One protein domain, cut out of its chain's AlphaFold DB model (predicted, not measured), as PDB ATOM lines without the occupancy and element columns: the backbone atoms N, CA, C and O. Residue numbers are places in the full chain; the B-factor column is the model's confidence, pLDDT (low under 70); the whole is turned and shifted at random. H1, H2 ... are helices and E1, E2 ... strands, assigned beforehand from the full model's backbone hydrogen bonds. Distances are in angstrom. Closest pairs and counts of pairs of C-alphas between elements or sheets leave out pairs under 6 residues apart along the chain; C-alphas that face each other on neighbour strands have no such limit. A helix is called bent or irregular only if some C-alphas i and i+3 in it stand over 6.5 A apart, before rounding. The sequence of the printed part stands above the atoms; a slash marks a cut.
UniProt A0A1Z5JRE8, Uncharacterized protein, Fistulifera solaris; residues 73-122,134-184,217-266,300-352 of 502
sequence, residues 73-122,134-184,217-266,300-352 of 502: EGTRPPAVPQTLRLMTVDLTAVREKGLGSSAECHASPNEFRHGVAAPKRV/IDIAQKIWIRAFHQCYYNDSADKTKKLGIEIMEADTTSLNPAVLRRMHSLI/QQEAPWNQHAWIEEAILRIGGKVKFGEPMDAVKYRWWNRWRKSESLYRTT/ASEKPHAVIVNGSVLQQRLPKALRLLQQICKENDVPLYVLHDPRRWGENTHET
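Overview. This is residues 73 to 122, 134 to 184, 217 to 266 and 300 to 352 of the 502 residues of an uncharacterized protein of Fistulifera solaris (UniProt A0A1Z5JRE8). One strongly twisted six-stranded sheet is covered on one face by H3 and H6, two layers, while H4 lies off to one side and H2 off one end. Residues 73 to 78 stick out as a free tail. The printed part has 204 residues, under half of them in six named helices and six named strands, ordered E1 H1 E2 E3 E4 H2 H3 H4 E5 H5 H6 E6; the class is mixed, helices and strands. The mixed sheet runs E2, E3, E4, E1, E5, E6. It is compact, with a radius of gyration of the C-alphas of 18.1 A and spans of 55 by 46 by 30 A.

Along the chain. In the sheet, E2 is residues 103 to 107, E3 142 to 150 at 24.1 A, E4 160 to 167 at 21.2 A, E1 84 to 89 at 16.5 A, E5 306 to 310 and E6 336 to 339. E1 begins at C-alpha 84 (353.707, 344.931, 493.958) and E6 ends at C-alpha 339 (339.905, 336.627, 504.662). H1 is residues 93 to 97, H2 174 to 182, H3 222 to 235 at 19.7 A, H4 245 to 256 at 16.5 A, H5 311 to 317 and H6 321 to 331 at 15.2 A. H2 is irregular, with C-alphas 179 and 182 7.4 A apart, and H4 only just, with C-alphas 247 and 250 6.6 A apart.

Arrangement. E3 and E4 form an antiparallel hairpin, with N 146 and O 164 2.8 A apart. E2 is antiparallel to E3, N 104 to O 149 2.9 A. E1 is parallel to E4, N 86 to O 163 2.8 A, and to E5, N 87 to O 306 3.0 A. E5 and E6 are parallel, N 337 to O 307 2.8 A; E5, H5, H6, E6 form a strand-helix-strand unit, parallel neighbour strands joined through helices, with a right-handed crossover. E1, H1, E2 form a split one, with E3 and E4 between its strands, also right-handed. H6 is on the sheet at a height of 9.8 A, along the strands. H3, also on it, touches H6 with residues 231 to 235 alone, the closest C-alphas being Ile 232 and Ile 328 at 6.2 A. H5 touches H6, Leu 314 to Leu 322 at 6.8 A between C-alphas. H1 and H5 only graze the sheet. H2 and H4 are not on it; H3 and H4 are only just apart, closest C-alphas 8.1 A. Every O i to N i+4 pair is within hydrogen-bond range in H1, H3, H5 and H6, but 2 of 5 in H2, with 3 of 6 O i to N i+3 pairs, and 4 of 8 in H4.

Size, cuts and confidence. The C-alphas of Glu 73 and Ile 134, the farthest apart, are 61.2 A apart. The printed part has three cuts: 11 residues are not printed between C-alphas 122 and 134, which are 8.3 A apart, 32 between C-alphas 184 and 217, 21.9 A apart, and 33 between C-alphas 266 and 300, 28.4 A apart. Of the links printed whole, none is long. The mean pLDDT of the printed part is 72.6, with 81 residues under 70, among them 246 to 266.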
ATOM      1  N   GLU A  73     363.568 346.643 473.612       47.78
ATOM      2  CA  GLU A  73     364.988 346.701 474.062       47.78
ATOM      3  C   GLU A  73     365.217 346.310 475.553       47.78
ATOM      4  O   GLU A  73     366.060 346.870 476.251       47.78
ATOM      5  N   GLY A  74     364.407 345.400 476.112       56.09
ATOM      6  CA  GLY A  74     364.442 345.055 477.544       56.09
ATOM      7  C   GLY A  74     363.911 346.125 478.521       56.09
ATOM      8  O   GLY A  74     363.870 345.891 479.733       56.09
ATOM      9  N   THR A  75     363.459 347.285 478.043       56.00
ATOM     10  CA  THR A  75     362.797 348.314 478.853       56.00
ATOM     11  C   THR A  75     361.362 347.914 479.190       56.00
ATOM     12  O   THR A  75     360.538 347.589 478.338       56.00
ATOM     13  N   ARG A  76     361.053 347.906 480.487       61.12
ATOM     14  CA  ARG A  76     359.730 347.557 481.011       61.12
ATOM     15  C   ARG A  76     358.671 348.548 480.485       61.12
ATOM     16  O   ARG A  76     358.918 349.754 480.544       61.12
ATOM     17  N   PRO A  77     357.472 348.097 480.063       63.62
ATOM     18  CA  PRO A  77     356.435 349.010 479.596       63.62
ATOM     19  C   PRO A  77     356.052 350.030 480.684       63.62
ATOM     20  O   PRO A  77     355.948 349.652 481.856       63.62
ATOM     21  N   PRO A  78     355.762 351.295 480.321       59.59
ATOM     22  CA  PRO A  78     355.574 352.404 481.267       59.59
ATOM     23  C   PRO A  78     354.377 352.250 482.228       59.59
ATOM     24  O   PRO A  78     354.229 353.048 483.146       59.59
ATOM     25  N   ALA A  79     353.541 351.221 482.051       63.72
ATOM     26  CA  ALA A  79     352.367 350.933 482.877       63.72
ATOM     27  C   ALA A  79     352.530 349.715 483.810       63.72
ATOM     28  O   ALA A  79     351.606 349.390 484.556       63.72
ATOM     29  N   VAL A  80     353.665 349.003 483.760       65.69
ATOM     30  CA  VAL A  80     353.891 347.821 484.605       65.69
ATOM     31  C   VAL A  80     354.594 348.258 485.897       65.69
ATOM     32  O   VAL A  80     355.764 348.644 485.842       65.69
ATOM     33  N   PRO A  81     353.947 348.169 487.072       69.88
ATOM     34  CA  PRO A  81     354.552 348.580 488.335       69.88
ATOM     35  C   PRO A  81     355.783 347.727 488.642       69.88
ATOM     36  O   PRO A  81     355.732 346.500 488.538       69.88
ATOM     37  N   GLN A  82     356.898 348.374 489.001       73.62
ATOM     38  CA  GLN A  82     358.144 347.699 489.395       73.62
ATOM     39  C   GLN A  82     357.954 346.793 490.604       73.62
ATOM     40  O   GLN A  82     358.495 345.690 490.612       73.62
ATOM     41  N   THR A  83     357.131 347.241 491.548       82.94
ATOM     42  CA  THR A  83     356.942 346.628 492.854       82.94
ATOM     43  C   THR A  83     355.454 346.406 493.104       82.94
ATOM     44  O   THR A  83     354.629 347.296 492.880       82.94
ATOM     45  N   LEU A  84     355.081 345.199 493.541       86.94
ATOM     46  CA  LEU A  84     353.707 344.931 493.958       86.94
ATOM     47  C   LEU A  84     353.506 345.485 495.369       86.94
ATOM     48  O   LEU A  84     354.155 345.042 496.307       86.94
ATOM     49  N   ARG A  85     352.585 346.430 495.524       91.12
ATOM     50  CA  ARG A  85     352.263 347.065 496.813       91.12
ATOM     51  C   ARG A  85     351.005 346.457 497.402       91.12
ATOM     52  O   ARG A  85     349.938 346.594 496.803       91.12
ATOM     53  N   LEU A  86     351.120 345.818 498.558       92.88
ATOM     54  CA  LEU A  86     350.011 345.182 499.260       92.88
ATOM     55  C   LEU A  86     349.804 345.843 500.612       92.88
ATOM     56  O   LEU A  86     350.736 345.994 501.400       92.88
ATOM     57  N   MET A  87     348.562 346.203 500.899       93.94
ATOM     58  CA  MET A  87     348.170 346.652 502.222       93.94
ATOM     59  C   MET A  87     347.436 345.524 502.933       93.94
ATOM     60  O   MET A  87     346.508 344.943 502.379       93.94
ATOM     61  N   THR A  88     347.841 345.214 504.155       93.38
ATOM     62  CA  THR A  88     347.257 344.142 504.960       93.38
ATOM     63  C   THR A  88     346.706 344.717 506.257       93.38
ATOM     64  O   THR A  88     347.314 345.609 506.845       93.38
ATOM     65  N   VAL A  89     345.539 344.245 506.693       91.38
ATOM     66  CA  VAL A  89     344.906 344.685 507.945       91.38
ATOM     67  C   VAL A  89     344.662 343.472 508.829       91.38
ATOM     68  O   VAL A  89     343.910 342.572 508.447       91.38
ATOM     69  N   ASP A  90     345.305 343.453 509.998       88.25
ATOM     70  CA  ASP A  90     345.269 342.354 510.973       88.25
ATOM     71  C   ASP A  90     345.674 340.984 510.381       88.25
ATOM     72  O   ASP A  90     345.114 339.939 510.731       88.25
ATOM     73  N   LEU A  91     346.644 340.981 509.457       85.31
ATOM     74  CA  LEU A  91     347.121 339.786 508.754       85.31
ATOM     75  C   LEU A  91     348.652 339.713 508.679       85.31
ATOM     76  O   LEU A  91     349.245 339.962 507.634       85.31
ATOM     77  N   THR A  92     349.290 339.260 509.756       80.12
ATOM     78  CA  THR A  92     350.741 338.977 509.763       80.12
ATOM     79  C   THR A  92     351.110 337.740 508.931       80.12
ATOM     80  O   THR A  92     352.233 337.605 508.449       80.12
ATOM     81  N   ALA A  93     350.145 336.842 508.698       80.44
ATOM     82  CA  ALA A  93     350.347 335.593 507.964       80.44
ATOM     83  C   ALA A  93     350.720 335.791 506.482       80.44
ATOM     84  O   ALA A  93     351.244 334.864 505.867       80.44
ATOM     85  N   VAL A  94     350.474 336.973 505.900       80.19
ATOM     86  CA  VAL A  94     350.839 337.269 504.502       80.19
ATOM     87  C   VAL A  94     352.347 337.180 504.302       80.19
ATOM     88  O   VAL A  94     352.799 336.601 503.317       80.19
ATOM     89  N   ARG A  95     353.117 337.673 505.275       77.31
ATOM     90  CA  ARG A  95     354.577 337.608 505.265       77.31
ATOM     91  C   ARG A  95     355.086 336.172 505.377       77.31
ATOM     92  O   ARG A  95     355.982 335.781 504.646       77.31
ATOM     93  N   GLU A  96     354.506 335.396 506.289       78.44
ATOM     94  CA  GLU A  96     355.013 334.066 506.652       78.44
ATOM     95  C   GLU A  96     354.593 332.972 505.668       78.44
ATOM     96  O   GLU A  96     355.354 332.046 505.407       78.44
ATOM     97  N   LYS A  97     353.371 333.057 505.134       77.88
ATOM     98  CA  LYS A  97     352.769 331.993 504.318       77.88
ATOM     99  C   LYS A  97     352.577 332.384 502.857       77.88
ATOM    100  O   LYS A  97     352.456 331.504 502.015       77.88
ATOM    101  N   GLY A  98     352.515 333.681 502.551       68.75
ATOM    102  CA  GLY A  98     352.144 334.168 501.221       68.75
ATOM    103  C   GLY A  98     353.283 334.229 500.205       68.75
ATOM    104  O   GLY A  98     353.020 334.210 499.007       68.75
ATOM    105  N   LEU A  99     354.534 334.307 500.664       72.25
ATOM    106  CA  LEU A  99     355.697 334.577 499.807       72.25
ATOM    107  C   LEU A  99     356.620 333.368 499.593       72.25
ATOM    108  O   LEU A  99     357.574 333.453 498.826       72.25
ATOM    109  N   GLY A 100     356.312 332.232 500.225       71.12
ATOM    110  CA  GLY A 100     357.160 331.039 500.206       71.12
ATOM    111  C   GLY A 100     358.446 331.200 501.027       71.12
ATOM    112  O   GLY A 100     358.787 332.286 501.487       71.12
ATOM    113  N   SER A 101     359.175 330.100 501.228       73.12
ATOM    114  CA  SER A 101     360.405 330.066 502.036       73.12
ATOM    115  C   SER A 101     361.620 330.728 501.370       73.12
ATOM    116  O   SER A 101     362.648 330.885 502.019       73.12
ATOM    117  N   SER A 102     361.530 331.079 500.083       70.62
ATOM    118  CA  SER A 102     362.615 331.683 499.290       70.62
ATOM    119  C   SER A 102     362.596 333.215 499.264       70.62
ATOM    120  O   SER A 102     363.515 333.830 498.717       70.62
ATOM    121  N   ALA A 103     361.563 333.843 499.831       76.56
ATOM    122  CA  ALA A 103     361.479 335.291 499.933       76.56
ATOM    123  C   ALA A 103     362.137 335.790 501.226       76.56
ATOM    124  O   ALA A 103     361.733 335.429 502.330       76.56
ATOM    125  N   GLU A 104     363.109 336.690 501.090       81.88
ATOM    126  CA  GLU A 104     363.665 337.432 502.218       81.88
ATOM    127  C   GLU A 104     362.891 338.737 502.390       81.88
ATOM    128  O   GLU A 104     362.933 339.639 501.549       81.88
ATOM    129  N   CYS A 105     362.151 338.833 503.493       83.31
ATOM    130  CA  CYS A 105     361.462 340.051 503.889       83.31
ATOM    131  C   CYS A 105     362.295 340.803 504.917       83.31
ATOM    132  O   CYS A 105     362.471 340.350 506.048       83.31
ATOM    133  N   HIS A 106     362.745 341.994 504.546       84.19
ATOM    134  CA  HIS A 106     363.369 342.910 505.485       84.19
ATOM    135  C   HIS A 106     362.318 343.901 505.973       84.19
ATOM    136  O   HIS A 106     361.571 344.489 505.183       84.19
ATOM    137  N   ALA A 107     362.247 344.095 507.290       79.75
ATOM    138  CA  ALA A 107     361.647 345.310 507.809       79.75
ATOM    139  C   ALA A 107     362.424 346.491 507.225       79.75
ATOM    140  O   ALA A 107     363.658 346.494 507.225       79.75
ATOM    141  N   SER A 108     361.709 347.465 506.671       72.38
ATOM    142  CA  SER A 108     362.357 348.698 506.246       72.38
ATOM    143  C   SER A 108     363.081 349.309 507.449       72.38
ATOM    144  O   SER A 108     362.536 349.251 508.548       72.38
ATOM    145  N   PRO A 109     364.266 349.925 507.293       60.97
ATOM    146  CA  PRO A 109     364.930 350.643 508.386       60.97
ATOM    147  C   PRO A 109     364.065 351.780 508.958       60.97
ATOM    148  O   PRO A 109     364.300 352.230 510.075       60.97
ATOM    149  N   ASN A 110     363.017 352.183 508.229       56.38
ATOM    150  CA  ASN A 110     361.936 353.031 508.726       56.38
ATOM    151  C   ASN A 110     360.921 352.258 509.586       56.38
ATOM    152  O   ASN A 110     359.781 352.702 509.708       56.38
ATOM    153  N   GLU A 111     361.292 351.098 510.139       54.47
ATOM    154  CA  GLU A 111     360.474 350.323 511.060       54.47
ATOM    155  C   GLU A 111     360.030 351.281 512.152       54.47
ATOM    156  O   GLU A 111     360.841 351.848 512.890       54.47
ATOM    157  N   PHE A 112     358.737 351.570 512.150       59.84
ATOM    158  CA  PHE A 112     358.196 352.685 512.889       59.84
ATOM    159  C   PHE A 112     358.160 352.304 514.369       59.84
ATOM    160  O   PHE A 112     357.109 351.967 514.906       59.84
ATOM    161  N   ARG A 113     359.318 352.338 515.042       45.94
ATOM    162  CA  ARG A 113     359.491 351.954 516.454       45.94
ATOM    163  C   ARG A 113     358.561 352.731 517.392       45.94
ATOM    164  O   ARG A 113     358.298 352.279 518.501       45.94
ATOM    165  N   HIS A 114     358.021 353.859 516.924       43.19
ATOM    166  CA  HIS A 114     357.027 354.687 517.612       43.19
ATOM    167  C   HIS A 114     355.756 354.944 516.777       43.19
ATOM    168  O   HIS A 114     354.960 355.815 517.115       43.19
ATOM    169  N   GLY A 115     355.557 354.182 515.699       45.50
ATOM    170  CA  GLY A 115     354.533 354.414 514.687       45.50
ATOM    171  C   GLY A 115     354.836 355.615 513.775       45.50
ATOM    172  O   GLY A 115     355.766 356.391 513.978       45.50
ATOM    173  N   VAL A 116     354.065 355.708 512.693       44.09
ATOM    174  CA  VAL A 116     354.338 356.516 511.490       44.09
ATOM    175  C   VAL A 116     354.116 358.034 511.651       44.09
ATOM    176  O   VAL A 116     354.312 358.822 510.721       44.09
ATOM    177  N   ALA A 117     353.701 358.447 512.842       42.25
ATOM    178  CA  ALA A 117     353.555 359.830 513.256       42.25
ATOM    179  C   ALA A 117     353.996 359.915 514.715       42.25
ATOM    180  O   ALA A 117     353.550 359.110 515.530       42.25
ATOM    181  N   ALA A 118     354.831 360.890 515.077       37.94
ATOM    182  CA  ALA A 118     355.039 361.167 516.496       37.94
ATOM    183  C   ALA A 118     353.662 361.408 517.148       37.94
ATOM    184  O   ALA A 118     352.859 362.136 516.542       37.94
ATOM    185  N   PRO A 119     353.356 360.825 518.329       44.44
ATOM    186  CA  PRO A 119     352.103 361.086 519.025       44.44
ATOM    187  C   PRO A 119     351.913 362.596 519.086       44.44
ATOM    188  O   PRO A 119     352.731 363.330 519.649       44.44
ATOM    189  N   LYS A 120     350.889 363.084 518.385       46.22
ATOM    190  CA  LYS A 120     350.648 364.513 518.304       46.22
ATOM    191  C   LYS A 120     350.166 364.935 519.679       46.22
ATOM    192  O   LYS A 120     349.031 364.640 520.034       46.22
ATOM    193  N   ARG A 121     351.029 365.620 520.432       47.34
ATOM    194  CA  ARG A 121     350.654 366.262 521.693       47.34
ATOM    195  C   ARG A 121     349.552 367.265 521.385       47.34
ATOM    196  O   ARG A 121     349.798 368.325 520.804       47.34
ATOM    197  N   VAL A 122     348.312 366.884 521.662       48.34
ATOM    198  CA  VAL A 122     347.195 367.815 521.600       48.34
ATOM    199  C   VAL A 122     347.190 368.522 522.940       48.34
ATOM    200  O   VAL A 122     346.721 367.972 523.928       48.34
ATOM    201  N   ILE A 134     347.255 366.859 529.813       51.50
ATOM    202  CA  ILE A 134     347.135 365.431 529.507       51.50
ATOM    203  C   ILE A 134     347.800 365.178 528.149       51.50
ATOM    204  O   ILE A 134     347.294 365.595 527.102       51.50
ATOM    205  N   ASP A 135     348.945 364.496 528.166       52.78
ATOM    206  CA  ASP A 135     349.658 364.074 526.962       52.78
ATOM    207  C   ASP A 135     348.955 362.850 526.354       52.78
ATOM    208  O   ASP A 135     349.170 361.701 526.735       52.78
ATOM    209  N   ILE A 136     348.089 363.097 525.374       54.81
ATOM    210  CA  ILE A 136     347.384 362.034 524.658       54.81
ATOM    211  C   ILE A 136     348.271 361.475 523.538       54.81
ATOM    212  O   ILE A 136     348.555 362.153 522.545       54.81
ATOM    213  N   ALA A 137     348.645 360.199 523.643       55.16
ATOM    214  CA  ALA A 137     349.334 359.488 522.574       55.16
ATOM    215  C   ALA A 137     348.354 359.077 521.458       55.16
ATOM    216  O   ALA A 137     347.500 358.206 521.636       55.16
ATOM    217  N   GLN A 138     348.489 359.688 520.278       59.69
ATOM    218  CA  GLN A 138     347.773 359.248 519.082       59.69
ATOM    219  C   GLN A 138     348.350 357.905 518.613       59.69
ATOM    220  O   GLN A 138     349.516 357.835 518.222       59.69
ATOM    221  N   LYS A 139     347.542 356.841 518.650       65.00
ATOM    222  CA  LYS A 139     347.960 355.520 518.160       65.00
ATOM    223  C   LYS A 139     347.868 355.492 516.633       65.00
ATOM    224  O   LYS A 139     346.866 355.927 516.067       65.00
ATOM    225  N   ILE A 140     348.917 355.001 515.980       69.69
ATOM    226  CA  ILE A 140     348.995 354.920 514.515       69.69
ATOM    227  C   ILE A 140     348.365 353.618 514.021       69.69
ATOM    228  O   ILE A 140     348.430 352.597 514.706       69.69
ATOM    229  N   TRP A 141     347.736 353.661 512.841       80.81
ATOM    230  CA  TRP A 141     347.123 352.477 512.247       80.81
ATOM    231  C   TRP A 141     348.151 351.539 511.617       80.81
ATOM    232  O   TRP A 141     348.079 350.324 511.798       80.81
ATOM    233  N   ILE A 142     349.108 352.098 510.871       84.50
ATOM    234  CA  ILE A 142     350.186 351.324 510.255       84.50
ATOM    235  C   ILE A 142     351.229 350.964 511.305       84.50
ATOM    236  O   ILE A 142     351.793 351.832 511.973       84.50
ATOM    237  N   ARG A 143     351.507 349.668 511.409       81.38
ATOM    238  CA  ARG A 143     352.439 349.099 512.376       81.38
ATOM    239  C   ARG A 143     353.798 348.818 511.755       81.38
ATOM    240  O   ARG A 143     354.818 349.143 512.354       81.38
ATOM    241  N   ALA A 144     353.809 348.220 510.568       83.50
ATOM    242  CA  ALA A 144     355.036 347.765 509.935       83.50
ATOM    243  C   ALA A 144     355.016 347.987 508.423       83.50
ATOM    244  O   ALA A 144     353.965 348.045 507.779       83.50
ATOM    245  N   PHE A 145     356.215 348.111 507.868       86.88
ATOM    246  CA  PHE A 145     356.448 348.170 506.438       86.88
ATOM    247  C   PHE A 145     357.590 347.218 506.088       86.88
ATOM    248  O   PHE A 145     358.704 347.339 506.606       86.88
ATOM    249  N   HIS A 146     357.291 346.262 505.218       86.56
ATOM    250  CA  HIS A 146     358.200 345.208 504.804       86.56
ATOM    251  C   HIS A 146     358.492 345.324 503.313       86.56
ATOM    252  O   HIS A 146     357.597 345.560 502.500       86.56
ATOM    253  N   GLN A 147     359.754 345.120 502.959       87.81
ATOM    254  CA  GLN A 147     360.188 344.966 501.579       87.81
ATOM    255  C   GLN A 147     360.693 343.543 501.408       87.81
ATOM    256  O   GLN A 147     361.630 343.124 502.090       87.81
ATOM    257  N   CYS A 148     360.041 342.802 500.521       86.19
ATOM    258  CA  CYS A 148     360.330 341.404 500.279       86.19
ATOM    259  C   CYS A 148     360.963 341.219 498.901       86.19
ATOM    260  O   CYS A 148     360.478 341.734 497.882       86.19
ATOM    261  N   TYR A 149     362.052 340.463 498.891       84.12
ATOM    262  CA  TYR A 149     362.875 340.181 497.725       84.12
ATOM    263  C   TYR A 149     362.915 338.670 497.498       84.12
ATOM    264  O   TYR A 149     362.974 337.899 498.453       84.12
ATOM    265  N   TYR A 150     362.875 338.246 496.237       76.44
ATOM    266  CA  TYR A 150     363.091 336.846 495.875       76.44
ATOM    267  C   TYR A 150     364.568 336.644 495.541       76.44
ATOM    268  O   TYR A 150     365.101 337.345 494.680       76.44
ATOM    269  N   ASN A 151     365.210 335.679 496.199       66.94
ATOM    270  CA  ASN A 151     366.646 335.406 496.053       66.94
ATOM    271  C   ASN A 151     367.005 334.470 494.887       66.94
ATOM    272  O   ASN A 151     368.153 334.058 494.753       66.94
ATOM    273  N   ASP A 152     366.050 334.159 494.014       59.47
ATOM    274  CA  ASP A 152     366.163 333.075 493.030       59.47
ATOM    275  C   ASP A 152     367.025 333.376 491.784       59.47
ATOM    276  O   ASP A 152     367.014 332.604 490.830       59.47
ATOM    277  N   SER A 153     367.800 334.466 491.741       52.12
ATOM    278  CA  SER A 153     368.659 334.757 490.584       52.12
ATOM    279  C   SER A 153     370.054 335.216 490.991       52.12
ATOM    280  O   SER A 153     370.212 336.133 491.792       52.12
ATOM    281  N   ALA A 154     371.069 334.613 490.368       58.25
ATOM    282  CA  ALA A 154     372.479 335.001 490.453       58.25
ATOM    283  C   ALA A 154     372.752 336.463 490.022       58.25
ATOM    284  O   ALA A 154     373.855 336.975 490.238       58.25
ATOM    285  N   ASP A 155     371.756 337.155 489.459       56.72
ATOM    286  CA  ASP A 155     371.808 338.583 489.164       56.72
ATOM    287  C   ASP A 155     371.633 339.444 490.423       56.72
ATOM    288  O   ASP A 155     370.545 339.601 490.981       56.72
ATOM    289  N   LYS A 156     372.724 340.105 490.824       52.91
ATOM    290  CA  LYS A 156     372.794 341.040 491.964       52.91
ATOM    291  C   LYS A 156     371.938 342.305 491.806       52.91
ATOM    292  O   LYS A 156     371.845 343.097 492.745       52.91
ATOM    293  N   THR A 157     371.293 342.522 490.662       51.84
ATOM    294  CA  THR A 157     370.366 343.639 490.421       51.84
ATOM    295  C   THR A 157     368.962 343.266 490.906       51.84
ATOM    296  O   THR A 157     368.008 343.130 490.145       51.84
ATOM    297  N   LYS A 158     368.873 343.068 492.226       51.81
ATOM    298  CA  LYS A 158     367.681 342.749 493.022       51.81
ATOM    299  C   LYS A 158     366.396 343.340 492.423       51.81
ATOM    300  O   LYS A 158     366.117 344.529 492.572       51.81
ATOM    301  N   LYS A 159     365.577 342.499 491.783       58.00
ATOM    302  CA  LYS A 159     364.216 342.866 491.372       58.00
ATOM    303  C   LYS A 159     363.342 342.843 492.625       58.00
ATOM    304  O   LYS A 159     362.950 341.780 493.094       58.00
ATOM    305  N   LEU A 160     363.096 344.020 493.197       57.19
ATOM    306  CA  LEU A 160     362.198 344.205 494.336       57.19
ATOM    307  C   LEU A 160     360.828 343.610 493.978       57.19
ATOM    308  O   LEU A 160     360.203 344.025 493.003       57.19
ATOM    309  N   GLY A 161     360.414 342.576 494.712       74.88
ATOM    310  CA  GLY A 161     359.240 341.790 494.354       74.88
ATOM    311  C   GLY A 161     357.967 342.428 494.887       74.88
ATOM    312  O   GLY A 161     357.022 342.671 494.132       74.88
ATOM    313  N   ILE A 162     357.930 342.669 496.203       86.81
ATOM    314  CA  ILE A 162     356.695 342.994 496.923       86.81
ATOM    315  C   ILE A 162     356.990 343.945 498.095       86.81
ATOM    316  O   ILE A 162     357.902 343.718 498.887       86.81
ATOM    317  N   GLU A 163     356.192 345.000 498.220       90.19
ATOM    318  CA  GLU A 163     356.146 345.907 499.367       90.19
ATOM    319  C   GLU A 163     354.856 345.631 500.151       90.19
ATOM    320  O   GLU A 163     353.762 345.677 499.586       90.19
ATOM    321  N   ILE A 164     354.966 345.354 501.451       90.69
ATOM    322  CA  ILE A 164     353.827 345.037 502.320       90.69
ATOM    323  C   ILE A 164     353.724 346.093 503.413       90.69
ATOM    324  O   ILE A 164     354.678 346.343 504.145       90.69
ATOM    325  N   MET A 165     352.546 346.691 503.543       91.19
ATOM    326  CA  MET A 165     352.206 347.573 504.652       91.19
ATOM    327  C   MET A 165     351.222 346.861 505.573       91.19
ATOM    328  O   MET A 165     350.143 346.464 505.131       91.19
ATOM    329  N   GLU A 166     351.595 346.690 506.837       90.56
ATOM    330  CA  GLU A 166     350.776 346.018 507.845       90.56
ATOM    331  C   GLU A 166     350.097 347.050 508.737       90.56
ATOM    332  O   GLU A 166     350.746 347.908 509.344       90.56
ATOM    333  N   ALA A 167     348.778 346.952 508.818       89.50
ATOM    334  CA  ALA A 167     347.931 347.795 509.631       89.50
ATOM    335  C   ALA A 167     347.261 346.962 510.730       89.50
ATOM    336  O   ALA A 167     346.848 345.825 510.493       89.50
ATOM    337  N   ASP A 168     347.153 347.527 511.929       87.62
ATOM    338  CA  ASP A 168     346.699 346.824 513.131       87.62
ATOM    339  C   ASP A 168     345.519 347.571 513.770       87.62
ATOM    340  O   ASP A 168     345.561 348.788 513.967       87.62
ATOM    341  N   THR A 169     344.442 346.849 514.076       85.00
ATOM    342  CA  THR A 169     343.244 347.401 514.725       85.00
ATOM    343  C   THR A 169     343.234 347.233 516.242       85.00
ATOM    344  O   THR A 169     342.303 347.707 516.893       85.00
ATOM    345  N   THR A 170     344.244 346.584 516.837       80.62
ATOM    346  CA  THR A 170     344.340 346.363 518.299       80.62
ATOM    347  C   THR A 170     344.287 347.656 519.109       80.62
ATOM    348  O   THR A 170     343.846 347.655 520.255       80.62
ATOM    349  N   SER A 171     344.725 348.769 518.523       73.31
ATOM    350  CA  SER A 171     344.766 350.081 519.164       73.31
ATOM    351  C   SER A 171     343.402 350.772 519.277       73.31
ATOM    352  O   SER A 171     343.292 351.773 519.992       73.31
ATOM    353  N   LEU A 172     342.367 350.267 518.596       71.69
ATOM    354  CA  LEU A 172     341.048 350.891 518.513       71.69
ATOM    355  C   LEU A 172     340.131 350.433 519.654       71.69
ATOM    356  O   LEU A 172     339.961 349.238 519.882       71.69
ATOM    357  N   ASN A 173     339.472 351.380 520.338       71.69
ATOM    358  CA  ASN A 173     338.500 351.039 521.382       71.69
ATOM    359  C   ASN A 173     337.171 350.517 520.779       71.69
ATOM    360  O   ASN A 173     336.419 351.308 520.192       71.69
ATOM    361  N   PRO A 174     336.808 349.235 520.988       68.25
ATOM    362  CA  PRO A 174     335.574 348.658 520.454       68.25
ATOM    363  C   PRO A 174     334.293 349.302 521.015       68.25
ATOM    364  O   PRO A 174     333.274 349.351 520.320       68.25
ATOM    365  N   ALA A 175     334.313 349.819 522.250       66.75
ATOM    366  CA  ALA A 175     333.143 350.400 522.914       66.75
ATOM    367  C   ALA A 175     332.679 351.703 522.242       66.75
ATOM    368  O   ALA A 175     331.482 351.926 522.048       66.75
ATOM    369  N   VAL A 176     333.629 352.537 521.823       65.75
ATOM    370  CA  VAL A 176     333.359 353.822 521.161       65.75
ATOM    371  C   VAL A 176     332.904 353.606 519.710       65.75
ATOM    372  O   VAL A 176     331.997 354.289 519.233       65.75
ATOM    373  N   LEU A 177     333.426 352.582 519.027       60.81
ATOM    374  CA  LEU A 177     333.074 352.268 517.630       60.81
ATOM    375  C   LEU A 177     331.642 351.781 517.460       60.81
ATOM    376  O   LEU A 177     330.974 352.147 516.492       60.81
ATOM    377  N   ARG A 178     331.115 351.039 518.438       64.19
ATOM    378  CA  ARG A 178     329.688 350.683 518.459       64.19
ATOM    379  C   ARG A 178     328.791 351.927 518.517       64.19
ATOM    380  O   ARG A 178     327.705 351.917 517.941       64.19
ATOM    381  N   ARG A 179     329.255 353.008 519.159       62.47
ATOM    382  CA  ARG A 179     328.520 354.279 519.308       62.47
ATOM    383  C   ARG A 179     328.677 355.230 518.110       62.47
ATOM    384  O   ARG A 179     327.822 356.089 517.924       62.47
ATOM    385  N   MET A 180     329.689 355.062 517.252       57.81
ATOM    386  CA  MET A 180     329.931 355.923 516.074       57.81
ATOM    387  C   MET A 180     328.859 355.848 514.967       57.81
ATOM    388  O   MET A 180     328.927 356.570 513.975       57.81
ATOM    389  N   HIS A 181     327.826 355.023 515.139       50.88
ATOM    390  CA  HIS A 181     326.747 354.779 514.179       50.88
ATOM    391  C   HIS A 181     326.015 356.045 513.677       50.88
ATOM    392  O   HIS A 181     325.385 355.982 512.622       50.88
ATOM    393  N   SER A 182     326.091 357.170 514.397       52.28
ATOM    394  CA  SER A 182     325.449 358.448 514.046       52.28
ATOM    395  C   SER A 182     326.404 359.517 513.492       52.28
ATOM    396  O   SER A 182     325.967 360.623 513.180       52.28
ATOM    397  N   LEU A 183     327.706 359.234 513.394       46.25
ATOM    398  CA  LEU A 183     328.761 360.243 513.254       46.25
ATOM    399  C   LEU A 183     329.548 360.093 511.942       46.25
ATOM    400  O   LEU A 183     330.771 360.060 511.945       46.25
ATOM    401  N   ILE A 184     328.863 360.130 510.796       51.09
ATOM    402  CA  ILE A 184     329.488 360.795 509.630       51.09
ATOM    403  C   ILE A 184     329.563 362.319 509.896       51.09
ATOM    404  O   ILE A 184     330.325 363.040 509.264       51.09
ATOM    405  N   GLN A 217     341.496 357.913 528.222       49.75
ATOM    406  CA  GLN A 217     342.304 357.568 527.045       49.75
ATOM    407  C   GLN A 217     341.718 356.406 526.236       49.75
ATOM    408  O   GLN A 217     341.956 356.313 525.027       49.75
ATOM    409  N   GLN A 218     340.950 355.516 526.870       47.38
ATOM    410  CA  GLN A 218     340.199 354.492 526.152       47.38
ATOM    411  C   GLN A 218     339.009 355.116 525.417       47.38
ATOM    412  O   GLN A 218     338.780 354.773 524.256       47.38
ATOM    413  N   GLU A 219     338.263 356.051 526.010       50.09
ATOM    414  CA  GLU A 219     337.067 356.649 525.388       50.09
ATOM    415  C   GLU A 219     337.343 357.604 524.213       50.09
ATOM    416  O   GLU A 219     336.436 357.920 523.444       50.09
ATOM    417  N   ALA A 220     338.598 357.985 524.025       57.47
ATOM    418  CA  ALA A 220     339.182 358.749 522.935       57.47
ATOM    419  C   ALA A 220     338.687 358.459 521.491       57.47
ATOM    420  O   ALA A 220     339.282 357.647 520.768       57.47
ATOM    421  N   PRO A 221     337.690 359.189 520.952       62.34
ATOM    422  CA  PRO A 221     337.227 358.989 519.574       62.34
ATOM    423  C   PRO A 221     338.248 359.454 518.517       62.34
ATOM    424  O   PRO A 221     338.140 359.098 517.344       62.34
ATOM    425  N   TRP A 222     339.261 360.240 518.900       65.12
ATOM    426  CA  TRP A 222     340.253 360.790 517.968       65.12
ATOM    427  C   TRP A 222     341.136 359.720 517.317       65.12
ATOM    428  O   TRP A 222     341.491 359.882 516.154       65.12
ATOM    429  N   ASN A 223     341.435 358.608 518.003       70.69
ATOM    430  CA  ASN A 223     342.218 357.510 517.418       70.69
ATOM    431  C   ASN A 223     341.469 356.837 516.253       70.69
ATOM    432  O   ASN A 223     342.081 356.399 515.285       70.69
ATOM    433  N   GLN A 224     340.137 356.813 516.300       74.44
ATOM    434  CA  GLN A 224     339.301 356.242 515.241       74.44
ATOM    435  C   GLN A 224     339.183 357.181 514.045       74.44
ATOM    436  O   GLN A 224     339.239 356.737 512.904       74.44
ATOM    437  N   HIS A 225     339.060 358.485 514.289       73.19
ATOM    438  CA  HIS A 225     339.093 359.468 513.209       73.19
ATOM    439  C   HIS A 225     340.455 359.505 512.522       73.19
ATOM    440  O   HIS A 225     340.509 359.469 511.298       73.19
ATOM    441  N   ALA A 226     341.536 359.489 513.303       76.06
ATOM    442  CA  ALA A 226     342.892 359.375 512.785       76.06
ATOM    443  C   ALA A 226     343.072 358.119 511.925       76.06
ATOM    444  O   ALA A 226     343.656 358.196 510.851       76.06
ATOM    445  N   TRP A 227     342.523 356.990 512.376       83.31
ATOM    446  CA  TRP A 227     342.515 355.735 511.633       83.31
ATOM    447  C   TRP A 227     341.796 355.852 510.279       83.31
ATOM    448  O   TRP A 227     342.376 355.514 509.248       83.31
ATOM    449  N   ILE A 228     340.559 356.370 510.262       83.12
ATOM    450  CA  ILE A 228     339.783 356.567 509.022       83.12
ATOM    451  C   ILE A 228     340.537 357.492 508.067       83.12
ATOM    452  O   ILE A 228     340.627 357.223 506.871       83.12
ATOM    453  N   GLU A 229     341.071 358.590 508.589       82.56
ATOM    454  CA  GLU A 229     341.769 359.589 507.793       82.56
ATOM    455  C   GLU A 229     343.063 359.029 507.190       82.56
ATOM    456  O   GLU A 229     343.304 359.180 505.990       82.56
ATOM    457  N   GLU A 230     343.851 358.302 507.986       84.94
ATOM    458  CA  GLU A 230     345.041 357.600 507.515       84.94
ATOM    459  C   GLU A 230     344.681 356.568 506.434       84.94
ATOM    460  O   GLU A 230     345.366 356.489 505.412       84.94
ATOM    461  N   ALA A 231     343.566 355.846 506.591       88.75
ATOM    462  CA  ALA A 231     343.070 354.921 505.576       88.75
ATOM    463  C   ALA A 231     342.710 355.600 504.260       88.75
ATOM    464  O   ALA A 231     343.159 355.156 503.203       88.75
ATOM    465  N   ILE A 232     341.974 356.711 504.313       87.31
ATOM    466  CA  ILE A 232     341.626 357.495 503.123       87.31
ATOM    467  C   ILE A 232     342.891 358.006 502.428       87.31
ATOM    468  O   ILE A 232     342.991 357.955 501.201       87.31
ATOM    469  N   LEU A 233     343.863 358.512 503.189       86.19
ATOM    470  CA  LEU A 233     345.083 359.065 502.612       86.19
ATOM    471  C   LEU A 233     345.974 357.998 501.969       86.19
ATOM    472  O   LEU A 233     346.475 358.225 500.867       86.19
ATOM    473  N   ARG A 234     346.170 356.853 502.627       88.75
ATOM    474  CA  ARG A 234     347.059 355.794 502.129       88.75
ATOM    475  C   ARG A 234     346.443 355.007 500.985       88.75
ATOM    476  O   ARG A 234     347.098 354.812 499.968       88.75
ATOM    477  N   ILE A 235     345.178 354.607 501.105       91.75
ATOM    478  CA  ILE A 235     344.484 353.874 500.035       91.75
ATOM    479  C   ILE A 235     344.287 354.783 498.818       91.75
ATOM    480  O   ILE A 235     344.421 354.334 497.682       91.75
ATOM    481  N   GLY A 236     344.067 356.081 499.044       88.88
ATOM    482  CA  GLY A 236     344.009 357.068 497.972       88.88
ATOM    483  C   GLY A 236     345.353 357.448 497.354       88.88
ATOM    484  O   GLY A 236     345.357 358.248 496.421       88.88
ATOM    485  N   GLY A 237     346.486 356.923 497.843       87.62
ATOM    486  CA  GLY A 237     347.820 357.247 497.315       87.62
ATOM    487  C   GLY A 237     348.200 358.719 497.489       87.62
ATOM    488  O   GLY A 237     348.948 359.269 496.692       87.62
ATOM    489  N   LYS A 238     347.644 359.390 498.506       84.69
ATOM    490  CA  LYS A 238     347.987 360.782 498.863       84.69
ATOM    491  C   LYS A 238     349.256 360.857 499.718       84.69
ATOM    492  O   LYS A 238     349.787 361.946 499.937       84.69
ATOM    493  N   VAL A 239     349.677 359.709 500.241       83.88
ATOM    494  CA  VAL A 239     350.899 359.481 501.008       83.88
ATOM    495  C   VAL A 239     351.666 358.405 500.258       83.88
ATOM    496  O   VAL A 239     351.082 357.370 499.923       83.88
ATOM    497  N   LYS A 240     352.962 358.622 500.039       84.38
ATOM    498  CA  LYS A 240     353.827 357.619 499.423       84.38
ATOM    499  C   LYS A 240     353.798 356.320 500.222       84.38
ATOM    500  O   LYS A 240     353.789 356.311 501.457       84.38
ATOM    501  N   PHE A 241     353.791 355.204 499.505       84.50
ATOM    502  CA  PHE A 241     353.758 353.888 500.123       84.50
ATOM    503  C   PHE A 241     355.012 353.672 500.987       84.50
ATOM    504  O   PHE A 241     356.133 353.814 500.511       84.50
ATOM    505  N   GLY A 242     354.817 353.380 502.274       82.38
ATOM    506  CA  GLY A 242     355.897 353.207 503.250       82.38
ATOM    507  C   GLY A 242     356.461 354.506 503.839       82.38
ATOM    508  O   GLY A 242     357.313 354.435 504.723       82.38
ATOM    509  N   GLU A 243     355.993 355.684 503.414       81.88
ATOM    510  CA  GLU A 243     356.444 356.954 503.991       81.88
ATOM    511  C   GLU A 243     355.687 357.343 505.267       81.88
ATOM    512  O   GLU A 243     354.507 356.983 505.454       81.88
ATOM    513  N   PRO A 244     356.354 358.131 506.138       76.38
ATOM    514  CA  PRO A 244     355.717 358.698 507.297       76.38
ATOM    515  C   PRO A 244     354.665 359.755 506.992       76.38
ATOM    516  O   PRO A 244     354.828 360.580 506.097       76.38
ATOM    517  N   MET A 245     353.598 359.781 507.800       70.88
ATOM    518  CA  MET A 245     352.532 360.788 507.692       70.88
ATOM    519  C   MET A 245     353.079 362.204 507.913       70.88
ATOM    520  O   MET A 245     352.537 363.183 507.400       70.88
ATOM    521  N   ASP A 246     354.201 362.307 508.627       63.59
ATOM    522  CA  ASP A 246     354.920 363.550 508.875       63.59
ATOM    523  C   ASP A 246     355.443 364.221 507.598       63.59
ATOM    524  O   ASP A 246     355.489 365.450 507.548       63.59
ATOM    525  N   ALA A 247     355.742 363.471 506.532       53.59
ATOM    526  CA  ALA A 247     356.185 364.043 505.256       53.59
ATOM    527  C   ALA A 247     355.091 364.901 504.585       53.59
ATOM    528  O   ALA A 247     355.377 365.858 503.860       53.59
ATOM    529  N   VAL A 248     353.816 364.653 504.907       56.53
ATOM    530  CA  VAL A 248     352.682 365.455 504.421       56.53
ATOM    531  C   VAL A 248     352.605 366.821 505.120       56.53
ATOM    532  O   VAL A 248     351.963 367.738 504.596       56.53
ATOM    533  N   LYS A 249     353.298 367.022 506.256       54.34
ATOM    534  CA  LYS A 249     353.279 368.287 507.021       54.34
ATOM    535  C   LYS A 249     353.717 369.496 506.186       54.34
ATOM    536  O   LYS A 249     353.165 370.579 506.366       54.34
ATOM    537  N   TYR A 250     354.637 369.337 505.231       47.78
ATOM    538  CA  TYR A 250     355.092 370.449 504.383       47.78
ATOM    539  C   TYR A 250     354.086 370.819 503.278       47.78
ATOM    540  O   TYR A 250     353.857 372.001 503.022       47.78
ATOM    541  N   ARG A 251     353.373 369.843 502.696       50.81
ATOM    542  CA  ARG A 251     352.239 370.110 501.783       50.81
ATOM    543  C   ARG A 251     351.014 370.658 502.511       50.81
ATOM    544  O   ARG A 251     350.258 371.446 501.946       50.81
ATOM    545  N   TRP A 252     350.849 370.299 503.781       43.97
ATOM    546  CA  TRP A 252     349.838 370.864 504.668       43.97
ATOM    547  C   TRP A 252     349.939 372.381 504.776       43.97
ATOM    548  O   TRP A 252     348.903 373.031 504.821       43.97
ATOM    549  N   TRP A 253     351.144 372.970 504.815       44.97
ATOM    550  CA  TRP A 253     351.277 374.426 504.998       44.97
ATOM    551  C   TRP A 253     350.793 375.182 503.756       44.97
ATOM    552  O   TRP A 253     350.157 376.230 503.871       44.97
ATOM    553  N   ASN A 254     350.972 374.586 502.576       47.56
ATOM    554  CA  ASN A 254     350.405 375.087 501.324       47.56
ATOM    555  C   ASN A 254     348.885 374.860 501.224       47.56
ATOM    556  O   ASN A 254     348.188 375.687 500.641       47.56
ATOM    557  N   ARG A 255     348.349 373.806 501.859       47.62
ATOM    558  CA  ARG A 255     346.898 373.618 502.075       47.62
ATOM    559  C   ARG A 255     346.317 374.644 503.054       47.62
ATOM    560  O   ARG A 255     345.234 375.169 502.828       47.62
ATOM    561  N   TRP A 256     347.073 374.985 504.099       41.19
ATOM    562  CA  TRP A 256     346.699 375.956 505.131       41.19
ATOM    563  C   TRP A 256     346.532 377.374 504.561       41.19
ATOM    564  O   TRP A 256     345.596 378.067 504.945       41.19
ATOM    565  N   ARG A 257     347.344 377.778 503.568       47.66
ATOM    566  CA  ARG A 257     347.156 379.051 502.837       47.66
ATOM    567  C   ARG A 257     345.935 379.077 501.903       47.66
ATOM    568  O   ARG A 257     345.495 380.165 501.552       47.66
ATOM    569  N   LYS A 258     345.385 377.925 501.498       46.69
ATOM    570  CA  LYS A 258     344.252 377.827 500.555       46.69
ATOM    571  C   LYS A 258     342.894 377.537 501.213       46.69
ATOM    572  O   LYS A 258     341.933 377.256 500.512       46.69
ATOM    573  N   SER A 259     342.770 377.629 502.540       37.59
ATOM    574  CA  SER A 259     341.522 377.365 503.294       37.59
ATOM    575  C   SER A 259     340.904 375.962 503.131       37.59
ATOM    576  O   SER A 259     339.840 375.692 503.676       37.59
ATOM    577  N   GLU A 260     341.597 375.030 502.474       43.31
ATOM    578  CA  GLU A 260     341.226 373.614 502.403       43.31
ATOM    579  C   GLU A 260     341.964 372.844 503.510       43.31
ATOM    580  O   GLU A 260     343.020 372.233 503.316       43.31
ATOM    581  N   SER A 261     341.437 372.930 504.732       37.31
ATOM    582  CA  SER A 261     341.980 372.247 505.907       37.31
ATOM    583  C   SER A 261     341.339 370.872 506.088       37.31
ATOM    584  O   SER A 261     340.161 370.796 506.428       37.31
ATOM    585  N   LEU A 262     342.108 369.790 505.944       43.84
ATOM    586  CA  LEU A 262     341.664 368.467 506.417       43.84
ATOM    587  C   LEU A 262     342.470 367.925 507.605       43.84
ATOM    588  O   LEU A 262     341.881 367.264 508.440       43.84
ATOM    589  N   TYR A 263     343.737 368.314 507.808       35.88
ATOM    590  CA  TYR A 263     344.564 367.679 508.857       35.88
ATOM    591  C   TYR A 263     344.884 368.542 510.102       35.88
ATOM    592  O   TYR A 263     345.595 368.107 511.017       35.88
ATOM    593  N   ARG A 264     344.372 369.778 510.193       32.75
ATOM    594  CA  ARG A 264     344.592 370.657 511.358       32.75
ATOM    595  C   ARG A 264     343.251 370.909 512.034       32.75
ATOM    596  O   ARG A 264     342.356 371.459 511.412       32.75
ATOM    597  N   THR A 265     343.166 370.493 513.296       33.66
ATOM    598  CA  THR A 265     341.961 370.396 514.129       33.66
ATOM    599  C   THR A 265     340.958 369.372 513.614       33.66
ATOM    600  O   THR A 265     340.299 369.550 512.604       33.66
ATOM    601  N   THR A 266     340.845 368.282 514.355       33.19
ATOM    602  CA  THR A 266     339.576 367.662 514.724       33.19
ATOM    603  C   THR A 266     338.460 368.740 514.849       33.19
ATOM    604  O   THR A 266     338.295 369.330 515.911       33.19
ATOM    605  N   ALA A 300     349.817 357.721 490.939       48.78
ATOM    606  CA  ALA A 300     349.274 356.421 490.549       48.78
ATOM    607  C   ALA A 300     350.160 355.243 490.996       48.78
ATOM    608  O   ALA A 300     349.646 354.159 491.254       48.78
ATOM    609  N   SER A 301     351.474 355.453 491.138       62.53
ATOM    610  CA  SER A 301     352.359 354.440 491.705       62.53
ATOM    611  C   SER A 301     352.102 354.255 493.200       62.53
ATOM    612  O   SER A 301     352.168 353.133 493.683       62.53
ATOM    613  N   GLU A 302     351.779 355.315 493.944       79.94
ATOM    614  CA  GLU A 302     351.786 355.343 495.416       79.94
ATOM    615  C   GLU A 302     350.608 354.595 496.063       79.94
ATOM    616  O   GLU A 302     350.681 354.245 497.243       79.94
ATOM    617  N   LYS A 303     349.549 354.302 495.295       89.25
ATOM    618  CA  LYS A 303     348.383 353.537 495.760       89.25
ATOM    619  C   LYS A 303     348.744 352.057 496.006       89.25
ATOM    620  O   LYS A 303     349.519 351.471 495.243       89.25
ATOM    621  N   PRO A 304     348.159 351.399 497.026       92.38
ATOM    622  CA  PRO A 304     348.223 349.945 497.125       92.38
ATOM    623  C   PRO A 304     347.517 349.295 495.927       92.38
ATOM    624  O   PRO A 304     346.466 349.752 495.481       92.38
ATOM    625  N   HIS A 305     348.067 348.189 495.433       92.12
ATOM    626  CA  HIS A 305     347.464 347.417 494.340       92.12
ATOM    627  C   HIS A 305     346.273 346.592 494.823       92.12
ATOM    628  O   HIS A 305     345.351 346.331 494.053       92.12
ATOM    629  N   ALA A 306     346.310 346.174 496.086       95.25
ATOM    630  CA  ALA A 306     345.237 345.465 496.756       95.25
ATOM    631  C   ALA A 306     345.299 345.712 498.265       95.25
ATOM    632  O   ALA A 306     346.379 345.909 498.836       95.25
ATOM    633  N   VAL A 307     344.129 345.661 498.898       96.00
ATOM    634  CA  VAL A 307     343.975 345.643 500.354       96.00
ATOM    635  C   VAL A 307     343.464 344.262 500.755       96.00
ATOM    636  O   VAL A 307     342.460 343.799 500.218       96.00
ATOM    637  N   ILE A 308     344.146 343.599 501.686       96.19
ATOM    638  CA  ILE A 308     343.771 342.286 502.216       96.19
ATOM    639  C   ILE A 308     343.470 342.427 503.704       96.19
ATOM    640  O   ILE A 308     344.250 343.009 504.454       96.19
ATOM    641  N   VAL A 309     342.336 341.899 504.149       95.69
ATOM    642  CA  VAL A 309     341.828 342.140 505.503       95.69
ATOM    643  C   VAL A 309     341.424 340.851 506.178       95.69
ATOM    644  O   VAL A 309     340.747 340.029 505.568       95.69
ATOM    645  N   ASN A 310     341.745 340.706 507.463       95.19
ATOM    646  CA  ASN A 310     341.149 339.663 508.287       95.19
ATOM    647  C   ASN A 310     339.721 340.048 508.701       95.19
ATOM    648  O   ASN A 310     339.512 340.775 509.674       95.19
ATOM    649  N   GLY A 311     338.726 339.552 507.971       92.31
ATOM    650  CA  GLY A 311     337.315 339.819 508.233       92.31
ATOM    651  C   GLY A 311     336.866 339.359 509.619       92.31
ATOM    652  O   GLY A 311     336.108 340.075 510.272       92.31
ATOM    653  N   SER A 312     337.386 338.231 510.125       90.44
ATOM    654  CA  SER A 312     337.031 337.737 511.467       90.44
ATOM    655  C   SER A 312     337.414 338.729 512.569       90.44
ATOM    656  O   SER A 312     336.574 339.107 513.390       90.44
ATOM    657  N   VAL A 313     338.662 339.206 512.551       90.19
ATOM    658  CA  VAL A 313     339.204 340.133 513.552       90.19
ATOM    659  C   VAL A 313     338.521 341.485 513.432       90.19
ATOM    660  O   VAL A 313     338.051 342.048 514.426       90.19
ATOM    661  N   LEU A 314     338.406 341.982 512.201       87.94
ATOM    662  CA  LEU A 314     337.863 343.304 511.942       87.94
ATOM    663  C   LEU A 314     336.371 343.357 512.287       87.94
ATOM    664  O   LEU A 314     335.911 344.345 512.850       87.94
ATOM    665  N   GLN A 315     335.617 342.277 512.076       86.19
ATOM    666  CA  GLN A 315     334.222 342.195 512.502       86.19
ATOM    667  C   GLN A 315     334.057 342.078 514.022       86.19
ATOM    668  O   GLN A 315     333.158 342.715 514.579       86.19
ATOM    669  N   GLN A 316     334.876 341.260 514.692       85.25
ATOM    670  CA  GLN A 316     334.799 341.078 516.146       85.25
ATOM    671  C   GLN A 316     335.097 342.382 516.888       85.25
ATOM    672  O   GLN A 316     334.400 342.735 517.843       85.25
ATOM    673  N   ARG A 317     336.111 343.116 516.425       81.25
ATOM    674  CA  ARG A 317     336.542 344.370 517.047       81.25
ATOM    675  C   ARG A 317     335.694 345.554 516.605       81.25
ATOM    676  O   ARG A 317     335.307 346.376 517.432       81.25
ATOM    677  N   LEU A 318     335.392 345.633 515.310       79.00
ATOM    678  CA  LEU A 318     334.874 346.833 514.659       79.00
ATOM    679  C   LEU A 318     333.659 346.525 513.778       79.00
ATOM    680  O   LEU A 318     333.766 346.442 512.546       79.00
ATOM    681  N   PRO A 319     332.457 346.429 514.371       72.44
ATOM    682  CA  PRO A 319     331.237 346.310 513.594       72.44
ATOM    683  C   PRO A 319     331.170 347.463 512.580       72.44
ATOM    684  O   PRO A 319     331.112 348.625 512.970       72.44
ATOM    685  N   LYS A 320     331.161 347.125 511.281       81.31
ATOM    686  CA  LYS A 320     331.121 348.024 510.104       81.31
ATOM    687  C   LYS A 320     332.424 348.654 509.617       81.31
ATOM    688  O   LYS A 320     332.373 349.253 508.543       81.31
ATOM    689  N   ALA A 321     333.560 348.525 510.297       84.50
ATOM    690  CA  ALA A 321     334.801 349.070 509.734       84.50
ATOM    691  C   ALA A 321     335.125 348.430 508.373       84.50
ATOM    692  O   ALA A 321     335.604 349.115 507.478       84.50
ATOM    693  N   LEU A 322     334.713 347.175 508.163       89.56
ATOM    694  CA  LEU A 322     334.786 346.520 506.859       89.56
ATOM    695  C   LEU A 322     333.959 347.233 505.773       89.56
ATOM    696  O   LEU A 322     334.438 347.388 504.657       89.56
ATOM    697  N   ARG A 323     332.753 347.734 506.093       89.38
ATOM    698  CA  ARG A 323     331.928 348.514 505.143       89.38
ATOM    699  C   ARG A 323     332.593 349.831 504.779       89.38
ATOM    700  O   ARG A 323     332.580 350.221 503.618       89.38
ATOM    701  N   LEU A 324     333.150 350.511 505.778       87.75
ATOM    702  CA  LEU A 324     333.862 351.767 505.575       87.75
ATOM    703  C   LEU A 324     335.109 351.541 504.717       87.75
ATOM    704  O   LEU A 324     335.327 352.263 503.755       87.75
ATOM    705  N   LEU A 325     335.878 350.491 505.000       91.00
ATOM    706  CA  LEU A 325     337.051 350.143 504.212       91.00
ATOM    707  C   LEU A 325     336.678 349.746 502.779       91.00
ATOM    708  O   LEU A 325     337.345 350.170 501.843       91.00
ATOM    709  N   GLN A 326     335.580 349.009 502.591       92.38
ATOM    710  CA  GLN A 326     335.030 348.693 501.273       92.38
ATOM    711  C   GLN A 326     334.641 349.959 500.506       92.38
ATOM    712  O   GLN A 326     334.934 350.060 499.317       92.38
ATOM    713  N   GLN A 327     334.015 350.929 501.177       91.88
ATOM    714  CA  GLN A 327     333.688 352.221 500.586       91.88
ATOM    715  C   GLN A 327     334.956 352.972 500.165       91.88
ATOM    716  O   GLN A 327     335.056 353.360 499.005       91.88
ATOM    717  N   ILE A 328     335.950 353.096 501.051       91.94
ATOM    718  CA  ILE A 328     337.224 353.769 500.744       91.94
ATOM    719  C   ILE A 328     337.939 353.076 499.576       91.94
ATOM    720  O   ILE A 328     338.403 353.738 498.653       91.94
ATOM    721  N   CYS A 329     338.014 351.746 499.584       94.69
ATOM    722  CA  CYS A 329     338.640 350.968 498.514       94.69
ATOM    723  C   CYS A 329     337.918 351.175 497.175       94.69
ATOM    724  O   CYS A 329     338.562 351.407 496.154       94.69
ATOM    725  N   LYS A 330     336.580 351.175 497.186       93.06
ATOM    726  CA  LYS A 330     335.754 351.423 495.998       93.06
ATOM    727  C   LYS A 330     335.921 352.845 495.457       93.06
ATOM    728  O   LYS A 330     336.028 353.011 494.249       93.06
ATOM    729  N   GLU A 331     335.951 353.849 496.330       91.06
ATOM    730  CA  GLU A 331     336.145 355.258 495.953       91.06
ATOM    731  C   GLU A 331     337.521 355.512 495.316       91.06
ATOM    732  O   GLU A 331     337.645 356.394 494.474       91.06
ATOM    733  N   ASN A 332     338.539 354.725 495.679       91.56
ATOM    734  CA  ASN A 332     339.911 354.886 495.185       91.56
ATOM    735  C   ASN A 332     340.316 353.859 494.107       91.56
ATOM    736  O   ASN A 332     341.490 353.808 493.735       91.56
ATOM    737  N   ASP A 333     339.372 353.052 493.607       92.38
ATOM    738  CA  ASP A 333     339.599 351.966 492.637       92.38
ATOM    739  C   ASP A 333     340.720 350.995 493.067       92.38
ATOM    740  O   ASP A 333     341.639 350.656 492.308       92.38
ATOM    741  N   VAL A 334     340.668 350.564 494.331       93.31
ATOM    742  CA  VAL A 334     341.563 349.557 494.914       93.31
ATOM    743  C   VAL A 334     340.742 348.317 495.279       93.31
ATOM    744  O   VAL A 334     339.748 348.434 495.997       93.31
ATOM    745  N   PRO A 335     341.110 347.110 494.814       95.12
ATOM    746  CA  PRO A 335     340.397 345.895 495.177       95.12
ATOM    747  C   PRO A 335     340.628 345.540 496.653       95.12
ATOM    748  O   PRO A 335     341.761 345.528 497.140       95.12
ATOM    749  N   LEU A 336     339.529 345.230 497.343       96.00
ATOM    750  CA  LEU A 336     339.508 344.761 498.727       96.00
ATOM    751  C   LEU A 336     339.196 343.264 498.758       96.00
ATOM    752  O   LEU A 336     338.143 342.860 498.260       96.00
ATOM    753  N   TYR A 337     340.072 342.488 499.394       96.44
ATOM    754  CA  TYR A 337     339.919 341.055 499.638       96.44
ATOM    755  C   TYR A 337     339.759 340.787 501.131       96.44
ATOM    756  O   TYR A 337     340.492 341.334 501.959       96.44
ATOM    757  N   VAL A 338     338.797 339.939 501.478       96.19
ATOM    758  CA  VAL A 338     338.423 339.663 502.866       96.19
ATOM    759  C   VAL A 338     338.690 338.197 503.183       96.19
ATOM    760  O   VAL A 338     338.141 337.303 502.548       96.19
ATOM    761  N   LEU A 339     339.523 337.951 504.187       95.31
ATOM    762  CA  LEU A 339     339.905 336.627 504.662       95.31
ATOM    763  C   LEU A 339     339.085 336.248 505.902       95.31
ATOM    764  O   LEU A 339     338.916 337.073 506.800       95.31
ATOM    765  N   HIS A 340     338.630 334.999 505.996       92.50
ATOM    766  CA  HIS A 340     337.992 334.440 507.199       92.50
ATOM    767  C   HIS A 340     336.738 335.193 507.699       92.50
ATOM    768  O   HIS A 340     336.482 335.232 508.902       92.50
ATOM    769  N   ASP A 341     335.932 335.800 506.823       90.62
ATOM    770  CA  ASP A 341     334.667 336.414 507.254       90.62
ATOM    771  C   ASP A 341     333.502 335.403 507.209       90.62
ATOM    772  O   ASP A 341     333.182 334.895 506.128       90.62
ATOM    773  N   PRO A 342     332.809 335.135 508.335       87.06
ATOM    774  CA  PRO A 342     331.684 334.199 508.363       87.06
ATOM    775  C   PRO A 342     330.467 334.664 507.546       87.06
ATOM    776  O   PRO A 342     329.596 333.855 507.238       87.06
ATOM    777  N   ARG A 343     330.358 335.955 507.208       84.44
ATOM    778  CA  ARG A 343     329.170 336.528 506.554       84.44
ATOM    779  C   ARG A 343     329.190 336.466 505.028       84.44
ATOM    780  O   ARG A 343     328.174 336.816 504.443       84.44
ATOM    781  N   ARG A 344     330.297 336.029 504.404       82.00
ATOM    782  CA  ARG A 344     330.524 336.004 502.940       82.00
ATOM    783  C   ARG A 344     330.120 337.323 502.249       82.00
ATOM    784  O   ARG A 344     328.989 337.518 501.821       82.00
ATOM    785  N   TRP A 345     331.079 338.231 502.086       74.94
ATOM    786  CA  TRP A 345     330.930 339.551 501.451       74.94
ATOM    787  C   TRP A 345     331.020 339.518 499.915       74.94
ATOM    788  O   TRP A 345     331.687 340.349 499.295       74.94
ATOM    789  N   GLY A 346     330.322 338.575 499.282       81.06
ATOM    790  CA  GLY A 346     330.378 338.374 497.831       81.06
ATOM    791  C   GLY A 346     331.653 337.661 497.369       81.06
ATOM    792  O   GLY A 346     332.271 336.924 498.137       81.06
ATOM    793  N   GLU A 347     332.031 337.874 496.104       85.56
ATOM    794  CA  GLU A 347     333.110 337.137 495.416       85.56
ATOM    795  C   GLU A 347     334.512 337.385 495.996       85.56
ATOM    796  O   GLU A 347     335.385 336.543 495.845       85.56
ATOM    797  N   ASN A 348     334.723 338.488 496.720       90.06
ATOM    798  CA  ASN A 348     336.040 338.856 497.258       90.06
ATOM    799  C   ASN A 348     336.323 338.272 498.657       90.06
ATOM    800  O   ASN A 348     337.227 338.741 499.358       90.06
ATOM    801  N   THR A 349     335.508 337.318 499.110       94.31
ATOM    802  CA  THR A 349     335.654 336.685 500.427       94.31
ATOM    803  C   THR A 349     336.281 335.313 500.263       94.31
ATOM    804  O   THR A 349     335.730 334.473 499.557       94.31
ATOM    805  N   HIS A 350     337.385 335.064 500.958       95.19
ATOM    806  CA  HIS A 350     338.163 333.840 500.809       95.19
ATOM    807  C   HIS A 350     338.381 333.146 502.154       95.19
ATOM    808  O   HIS A 350     338.517 333.783 503.205       95.19
ATOM    809  N   GLU A 351     338.428 331.817 502.109       92.69
ATOM    810  CA  GLU A 351     338.711 330.983 503.277       92.69
ATOM    811  C   GLU A 351     340.217 330.817 503.488       92.69
ATOM    812  O   GLU A 351     340.666 330.777 504.633       92.69
ATOM    813  N   THR A 352     341.005 330.784 502.408       93.38
ATOM    814  CA  THR A 352     342.459 330.621 502.470       93.38
ATOM    815  C   THR A 352     343.198 331.820 501.883       93.38
ATOM    816  O   THR A 352     342.712 332.517 500.994       93.38
TER     817      THR A 352